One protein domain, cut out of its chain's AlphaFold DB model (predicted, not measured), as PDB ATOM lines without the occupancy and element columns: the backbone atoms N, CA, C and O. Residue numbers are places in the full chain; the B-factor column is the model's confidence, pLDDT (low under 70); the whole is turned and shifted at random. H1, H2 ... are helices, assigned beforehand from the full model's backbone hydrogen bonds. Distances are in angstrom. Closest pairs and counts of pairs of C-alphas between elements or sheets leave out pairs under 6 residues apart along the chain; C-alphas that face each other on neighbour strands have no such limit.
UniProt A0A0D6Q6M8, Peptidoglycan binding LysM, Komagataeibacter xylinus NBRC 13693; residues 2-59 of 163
ATOM      1  N   GLN A   2      -4.636  43.195 -21.253       83.12
ATOM      2  CA  GLN A   2      -3.960  41.966 -21.668       83.12
ATOM      3  C   GLN A   2      -2.619  42.354 -22.284       83.12
ATOM      4  O   GLN A   2      -2.553  43.330 -23.027       83.12
ATOM      5  N   ILE A   3      -1.568  41.596 -21.984       87.06
ATOM      6  CA  ILE A   3      -0.231  41.804 -22.551       87.06
ATOM      7  C   ILE A   3       0.374  40.476 -23.019       87.06
ATOM      8  O   ILE A   3      -0.036  39.409 -22.566       87.06
ATOM      9  N   GLY A   4       1.367  40.528 -23.909       83.88
ATOM     10  CA  GLY A   4       2.096  39.339 -24.357       83.88
ATOM     11  C   GLY A   4       1.471  38.622 -25.550       83.88
ATOM     12  O   GLY A   4       1.856  37.484 -25.831       83.88
ATOM     13  N   ASN A   5       0.553  39.286 -26.257       86.12
ATOM     14  CA  ASN A   5       0.016  38.811 -27.527       86.12
ATOM     15  C   ASN A   5       1.161  38.580 -28.534       86.12
ATOM     16  O   ASN A   5       2.130  39.344 -28.539       86.12
ATOM     17  N   PRO A   6       1.108  37.529 -29.369       82.38
ATOM     18  CA  PRO A   6       2.100  37.332 -30.422       82.38
ATOM     19  C   PRO A   6       2.245  38.591 -31.294       82.38
ATOM     20  O   PRO A   6       1.251  39.129 -31.767       82.38
ATOM     21  N   GLY A   7       3.478  39.076 -31.471       79.38
ATOM     22  CA  GLY A   7       3.777  40.305 -32.220       79.38
ATOM     23  C   GLY A   7       3.687  41.614 -31.420       79.38
ATOM     24  O   GLY A   7       4.213  42.622 -31.880       79.38
ATOM     25  N   ASP A   8       3.102  41.611 -30.217       82.12
ATOM     26  CA  ASP A   8       3.078  42.785 -29.338       82.12
ATOM     27  C   ASP A   8       4.403  42.911 -28.556       82.12
ATOM     28  O   ASP A   8       4.784  41.982 -27.829       82.12
ATOM     29  N   PRO A   9       5.129  44.039 -28.672       87.25
ATOM     30  CA  PRO A   9       6.424  44.193 -28.022       87.25
ATOM     31  C   PRO A   9       6.317  44.494 -26.522       87.25
ATOM     32  O   PRO A   9       7.324  44.382 -25.825       87.25
ATOM     33  N   GLY A  10       5.141  44.850 -25.991       89.38
ATOM     34  CA  GLY A  10       5.004  45.459 -24.669       89.38
ATOM     35  C   GLY A  10       5.543  44.594 -23.529       89.38
ATOM     36  O   GLY A  10       6.254  45.085 -22.648       89.38
ATOM     37  N   LEU A  11       5.281  43.286 -23.576       91.94
ATOM     38  CA  LEU A  11       5.800  42.345 -22.576       91.94
ATOM     39  C   LEU A  11       7.329  42.241 -22.631       91.94
ATOM     40  O   LEU A  11       7.993  42.227 -21.596       91.94
ATOM     41  N   THR A  12       7.896  42.195 -23.835       92.00
ATOM     42  CA  THR A  12       9.349  42.131 -24.029       92.00
ATOM     43  C   THR A  12      10.012  43.438 -23.600       92.00
ATOM     44  O   THR A  12      11.025  43.402 -22.905       92.00
ATOM     45  N   SER A  13       9.419  44.588 -23.936       93.06
ATOM     46  CA  SER A  13       9.864  45.914 -23.500       93.06
ATOM     47  C   SER A  13       9.964  46.001 -21.979       93.06
ATOM     48  O   SER A  13      11.028  46.348 -21.458       93.06
ATOM     49  N   LEU A  14       8.906  45.586 -21.268       94.00
ATOM     50  CA  LEU A  14       8.874  45.550 -19.803       94.00
ATOM     51  C   LEU A  14       9.999  44.684 -19.219       94.00
ATOM     52  O   LEU A  14      10.685  45.102 -18.289       94.00
ATOM     53  N   LEU A  15      10.193  43.477 -19.753       93.12
ATOM     54  CA  LEU A  15      11.106  42.492 -19.165       93.12
ATOM     55  C   LEU A  15      12.569  42.651 -19.611       93.12
ATOM     56  O   LEU A  15      13.461  42.090 -18.982       93.12
ATOM     57  N   SER A  16      12.839  43.425 -20.666       91.00
ATOM     58  CA  SER A  16      14.192  43.593 -21.218       91.00
ATOM     59  C   SER A  16      15.157  44.365 -20.311       91.00
ATOM     60  O   SER A  16      16.369  44.293 -20.512       91.00
ATOM     61  N   GLY A  17      14.636  45.169 -19.377       87.50
ATOM     62  CA  GLY A  17      15.416  46.133 -18.591       87.50
ATOM     63  C   GLY A  17      15.945  47.331 -19.396       87.50
ATOM     64  O   GLY A  17      16.595  48.208 -18.835       87.50
ATOM     65  N   LYS A  18      15.667  47.413 -20.703       90.12
ATOM     66  CA  LYS A  18      16.173  48.490 -21.574       90.12
ATOM     67  C   LYS A  18      15.313  49.748 -21.526       90.12
ATOM     68  O   LYS A  18      15.810  50.849 -21.759       90.12
ATOM     69  N   GLU A  19      14.037  49.596 -21.190       92.88
ATOM     70  CA  GLU A  19      13.048  50.682 -21.201       92.88
ATOM     71  C   GLU A  19      12.673  51.184 -19.798       92.88
ATOM     72  O   GLU A  19      11.855  52.087 -19.663       92.88
ATOM     73  N   GLY A  20      13.326  50.675 -18.747       93.06
ATOM     74  CA  GLY A  20      13.067  51.073 -17.358       93.06
ATOM     75  C   GLY A  20      12.083  50.181 -16.610       93.06
ATOM     76  O   GLY A  20      11.715  50.498 -15.481       93.06
ATOM     77  N   GLY A  21      11.677  49.049 -17.190       93.38
ATOM     78  CA  GLY A  21      10.850  48.060 -16.496       93.38
ATOM     79  C   GLY A  21      11.498  47.505 -15.219       93.38
ATOM     80  O   GLY A  21      10.796  47.205 -14.258       93.38
ATOM     81  N   ASP A  22      12.830  47.477 -15.148       92.62
ATOM     82  CA  ASP A  22      13.615  47.129 -13.953       92.62
ATOM     83  C   ASP A  22      13.426  48.111 -12.784       92.62
ATOM     84  O   ASP A  22      13.666  47.747 -11.636       92.62
ATOM     85  N   ARG A  23      12.988  49.345 -13.065       94.38
ATOM     86  CA  ARG A  23      12.686  50.373 -12.053       94.38
ATOM     87  C   ARG A  23      11.243  50.342 -11.576       94.38
ATOM     88  O   ARG A  23      10.931  50.939 -10.552       94.38
ATOM     89  N   ILE A  24      10.380  49.662 -12.320       94.88
ATOM     90  CA  ILE A  24       8.963  49.498 -12.002       94.88
ATOM     91  C   ILE A  24       8.737  48.189 -11.253       94.88
ATOM     92  O   ILE A  24       8.007  48.143 -10.266       94.88
ATOM     93  N   MET A  25       9.359  47.115 -11.733       92.62
ATOM     94  CA  MET A  25       9.171  45.780 -11.189       92.62
ATOM     95  C   MET A  25       9.962  45.613  -9.886       92.62
ATOM     96  O   MET A  25      11.179  45.806  -9.887       92.62
ATOM     97  N   PRO A  26       9.322  45.185  -8.780       89.50
ATOM     98  CA  PRO A  26      10.049  44.908  -7.550       89.50
ATOM     99  C   PRO A  26      11.091  43.796  -7.765       89.50
ATOM    100  O   PRO A  26      10.794  42.823  -8.469       89.50
ATOM    101  N   PRO A  27      12.267  43.851  -7.109       87.25
ATOM    102  CA  PRO A  27      13.326  42.855  -7.291       87.25
ATOM    103  C   PRO A  27      12.873  41.405  -7.075       87.25
ATOM    104  O   PRO A  27      13.325  40.510  -7.784       87.25
ATOM    105  N   ALA A  28      11.924  41.172  -6.160       90.06
ATOM    106  CA  ALA A  28      11.357  39.851  -5.877       90.06
ATOM    107  C   ALA A  28      10.642  39.196  -7.078       90.06
ATOM    108  O   ALA A  28      10.444  37.983  -7.087       90.06
ATOM    109  N   TRP A  29      10.248  39.984  -8.082       88.19
ATOM    110  CA  TRP A  29       9.606  39.497  -9.305       88.19
ATOM    111  C   TRP A  29      10.593  39.198 -10.432       88.19
ATOM    112  O   TRP A  29      10.209  38.581 -11.430       88.19
ATOM    113  N   LYS A  30      11.862  39.589 -10.283       83.88
ATOM    114  CA  LYS A  30      12.902  39.326 -11.276       83.88
ATOM    115  C   LYS A  30      13.076  37.815 -11.449       83.88
ATOM    116  O   LYS A  30      13.294  37.092 -10.484       83.88
ATOM    117  N   GLY A  31      12.923  37.335 -12.681       84.12
ATOM    118  CA  GLY A  31      12.981  35.907 -13.015       84.12
ATOM    119  C   GLY A  31      11.714  35.105 -12.690       84.12
ATOM    120  O   GLY A  31      11.545  34.028 -13.247       84.12
ATOM    121  N   ARG A  32      10.797  35.627 -11.859       90.31
ATOM    122  CA  ARG A  32       9.477  35.013 -11.621       90.31
ATOM    123  C   ARG A  32       8.475  35.414 -12.691       90.31
ATOM    124  O   ARG A  32       7.789  34.559 -13.237       90.31
ATOM    125  N   LEU A  33       8.429  36.707 -13.017       93.19
ATOM    126  CA  LEU A  33       7.651  37.192 -14.146       93.19
ATOM    127  C   LEU A  33       8.469  37.035 -15.431       93.19
ATOM    128  O   LEU A  33       9.436  37.756 -15.670       93.19
ATOM    129  N   THR A  34       8.073  36.071 -16.248       93.62
ATOM    130  CA  THR A  34       8.669  35.743 -17.548       93.62
ATOM    131  C   THR A  34       7.640  35.851 -18.669       93.62
ATOM    132  O   THR A  34       6.430  35.848 -18.422       93.62
ATOM    133  N   VAL A  35       8.116  35.864 -19.919       92.00
ATOM    134  CA  VAL A  35       7.242  35.819 -21.102       92.00
ATOM    135  C   VAL A  35       6.312  34.603 -21.062       92.00
ATOM    136  O   VAL A  35       5.122  34.734 -21.334       92.00
ATOM    137  N   GLY A  36       6.840  33.435 -20.678       92.94
ATOM    138  CA  GLY A  36       6.060  32.206 -20.545       92.94
ATOM    139  C   GLY A  36       4.973  32.333 -19.481       92.94
ATOM    140  O   GLY A  36       3.800  32.157 -19.793       92.94
ATOM    141  N   SER A  37       5.346  32.734 -18.259       94.31
ATOM    142  CA  SER A  37       4.387  32.877 -17.152       94.31
ATOM    143  C   SER A  37       3.290  33.897 -17.449       94.31
ATOM    144  O   SER A  37       2.124  33.628 -17.196       94.31
ATOM    145  N   ALA A  38       3.621  35.040 -18.058       94.06
ATOM    146  CA  ALA A  38       2.627  36.059 -18.369       94.06
ATOM    147  C   ALA A  38       1.650  35.603 -19.465       94.06
ATOM    148  O   ALA A  38       0.531  36.104 -19.523       94.06
ATOM    149  N   ARG A  39       2.040  34.657 -20.331       92.38
ATOM    150  CA  ARG A  39       1.158  34.080 -21.358       92.38
ATOM    151  C   ARG A  39       0.289  32.938 -20.835       92.38
ATOM    152  O   ARG A  39      -0.807  32.756 -21.353       92.38
ATOM    153  N   SER A  40       0.760  32.175 -19.849       93.94
ATOM    154  CA  SER A  40       0.058  30.987 -19.342       93.94
ATOM    155  C   SER A  40      -0.693  31.203 -18.025       93.94
ATOM    156  O   SER A  40      -1.624  30.457 -17.737       93.94
ATOM    157  N   ASN A  41      -0.327  32.211 -17.229       94.69
ATOM    158  CA  ASN A  41      -0.944  32.514 -15.939       94.69
ATOM    159  C   ASN A  41      -1.673  33.873 -15.983       94.69
ATOM    160  O   ASN A  41      -1.021  34.915 -16.112       94.69
ATOM    161  N   PRO A  42      -3.010  33.907 -15.809       93.50
ATOM    162  CA  PRO A  42      -3.787  35.147 -15.833       93.50
ATOM    163  C   PRO A  42      -3.340  36.194 -14.807       93.50
ATOM    164  O   PRO A  42      -3.355  37.391 -15.096       93.50
ATOM    165  N   VAL A  43      -2.913  35.771 -13.614       93.69
ATOM    166  CA  VAL A  43      -2.487  36.709 -12.567       93.69
ATOM    167  C   VAL A  43      -1.172  37.382 -12.960       93.69
ATOM    168  O   VAL A  43      -1.011  38.591 -12.785       93.69
ATOM    169  N   ASP A  44      -0.250  36.626 -13.552       94.81
ATOM    170  CA  ASP A  44       1.013  37.167 -14.055       94.81
ATOM    171  C   ASP A  44       0.798  38.047 -15.290       94.81
ATOM    172  O   ASP A  44       1.479  39.061 -15.436       94.81
ATOM    173  N   ASN A  45      -0.205  37.745 -16.122       94.06
ATOM    174  CA  ASN A  45      -0.615  38.621 -17.220       94.06
ATOM    175  C   ASN A  45      -1.064  39.998 -16.714       94.06
ATOM    176  O   ASN A  45      -0.600  41.024 -17.211       94.06
ATOM    177  N   ILE A  46      -1.917  40.030 -15.682       92.44
ATOM    178  CA  ILE A  46      -2.385  41.282 -15.073       92.44
ATOM    179  C   ILE A  46      -1.207  42.047 -14.465       92.44
ATOM    180  O   ILE A  46      -1.069  43.244 -14.714       92.44
ATOM    181  N   ARG A  47      -0.323  41.370 -13.718       93.94
ATOM    182  CA  ARG A  47       0.880  41.993 -13.136       93.94
ATOM    183  C   ARG A  47       1.782  42.595 -14.208       93.94
ATOM    184  O   ARG A  47       2.205  43.739 -14.065       93.94
ATOM    185  N   ALA A  48       2.037  41.863 -15.290       94.25
ATOM    186  CA  ALA A  48       2.806  42.362 -16.423       94.25
ATOM    187  C   ALA A  48       2.108  43.547 -17.103       94.25
ATOM    188  O   ALA A  48       2.756  44.538 -17.420       94.25
ATOM    189  N   GLY A  49       0.787  43.488 -17.281       92.44
ATOM    190  CA  GLY A  49       0.007  44.585 -17.848       92.44
ATOM    191  C   GLY A  49       0.106  45.861 -17.011       92.44
ATOM    192  O   GLY A  49       0.377  46.931 -17.552       92.44
ATOM    193  N   VAL A  50      -0.040  45.745 -15.688       92.19
ATOM    194  CA  VAL A  50       0.123  46.868 -14.751       92.19
ATOM    195  C   VAL A  50       1.560  47.392 -14.772       92.19
ATOM    196  O   VAL A  50       1.762  48.599 -14.886       92.19
ATOM    197  N   GLY A  51       2.559  46.507 -14.726       94.38
ATOM    198  CA  GLY A  51       3.971  46.889 -14.800       94.38
ATOM    199  C   GLY A  51       4.307  47.633 -16.093       94.38
ATOM    200  O   GLY A  51       4.986  48.657 -16.065       94.38
ATOM    201  N   TYR A  52       3.774  47.178 -17.226       94.00
ATOM    202  CA  TYR A  52       3.949  47.849 -18.509       94.00
ATOM    203  C   TYR A  52       3.302  49.234 -18.528       94.00
ATOM    204  O   TYR A  52       3.951  50.201 -18.921       94.00
ATOM    205  N   LEU A  53       2.057  49.359 -18.054       93.00
ATOM    206  CA  LEU A  53       1.390  50.657 -17.969       93.00
ATOM    207  C   LEU A  53       2.189  51.630 -17.095       93.00
ATOM    208  O   LEU A  53       2.463  52.749 -17.520       93.00
ATOM    209  N   LEU A  54       2.622  51.196 -15.910       94.56
ATOM    210  CA  LEU A  54       3.454  52.008 -15.022       94.56
ATOM    211  C   LEU A  54       4.772  52.418 -15.698       94.56
ATOM    212  O   LEU A  54       5.154  53.582 -15.618       94.56
ATOM    213  N   MET A  55       5.424  51.516 -16.435       95.25
ATOM    214  CA  MET A  55       6.622  51.846 -17.218       95.25
ATOM    215  C   MET A  55       6.349  52.939 -18.255       95.25
ATOM    216  O   MET A  55       7.143  53.865 -18.387       95.25
ATOM    217  N   ARG A  56       5.218  52.881 -18.967       94.12
ATOM    218  CA  ARG A  56       4.846  53.906 -19.957       94.12
ATOM    219  C   ARG A  56       4.432  55.237 -19.314       94.12
ATOM    220  O   ARG A  56       4.606  56.290 -19.928       94.12
ATOM    221  N   MET A  57       3.911  55.195 -18.089       95.00
ATOM    222  CA  MET A  57       3.541  56.372 -17.295       95.00
ATOM    223  C   MET A  57       4.740  57.058 -16.631       95.00
ATOM    224  O   MET A  57       4.661  58.246 -16.315       95.00
ATOM    225  N   ALA A  58       5.839  56.343 -16.405       96.38
ATOM    226  CA  ALA A  58       7.030  56.893 -15.777       96.38
ATOM    227  C   ALA A  58       7.816  57.798 -16.740       96.38
ATOM    228  O   ALA A  58       8.021  57.488 -17.914       96.38
ATOM    229  N   ASN A  59       8.303  58.925 -16.221       96.00
ATOM    230  CA  ASN A  59       9.302  59.740 -16.895       96.00
ATOM    231  C   ASN A  59      10.688  59.331 -16.378       96.00
ATOM    232  O   ASN A  59      10.965  59.400 -15.177       96.00
TER     233      ASN A  59
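Overview. This is residues 2 to 59 of the 163 residues of the protein "Peptidoglycan binding LysM" of Komagataeibacter xylinus NBRC 13693 (UniProt A0A0D6Q6M8). Three short helices cover one side of the long helix H4: H3 near its start, H1 crossing it further on, H2 near its end. The 58 printed residues include four named helices, H1 to H4 in chain order, and no named strand: all helix, compact, radius of gyration of the C-alphas 10.1 A, spans 29 by 25 by 16 A.

Along the chain. Find C-alpha 10 at (5.004, 45.459, -24.669), where H1, residues 10 to 15, begins. H2, residues 21 to 24, and H3, residues 35 to 40, follow. H4, residues 42 to 57, runs 22.5 A to C-alpha 57 at (3.541, 56.372, -17.295).

Arrangement. Look at Leu 14 and Tyr 52, the closest C-alphas of H1 and H4, 5.6 A apart; these helices touch about perpendicular, at 90 degrees. H3 and H4 touch only at the corner, closest at C-alphas 38 and 45, 4.3 A. Every O i to N i+4 pair is within hydrogen-bond range in H1, H3 and H4; H2 is too short for one.

Size, cuts and confidence. The printed part has no cut, no long link, and no printed residue under pLDDT 70.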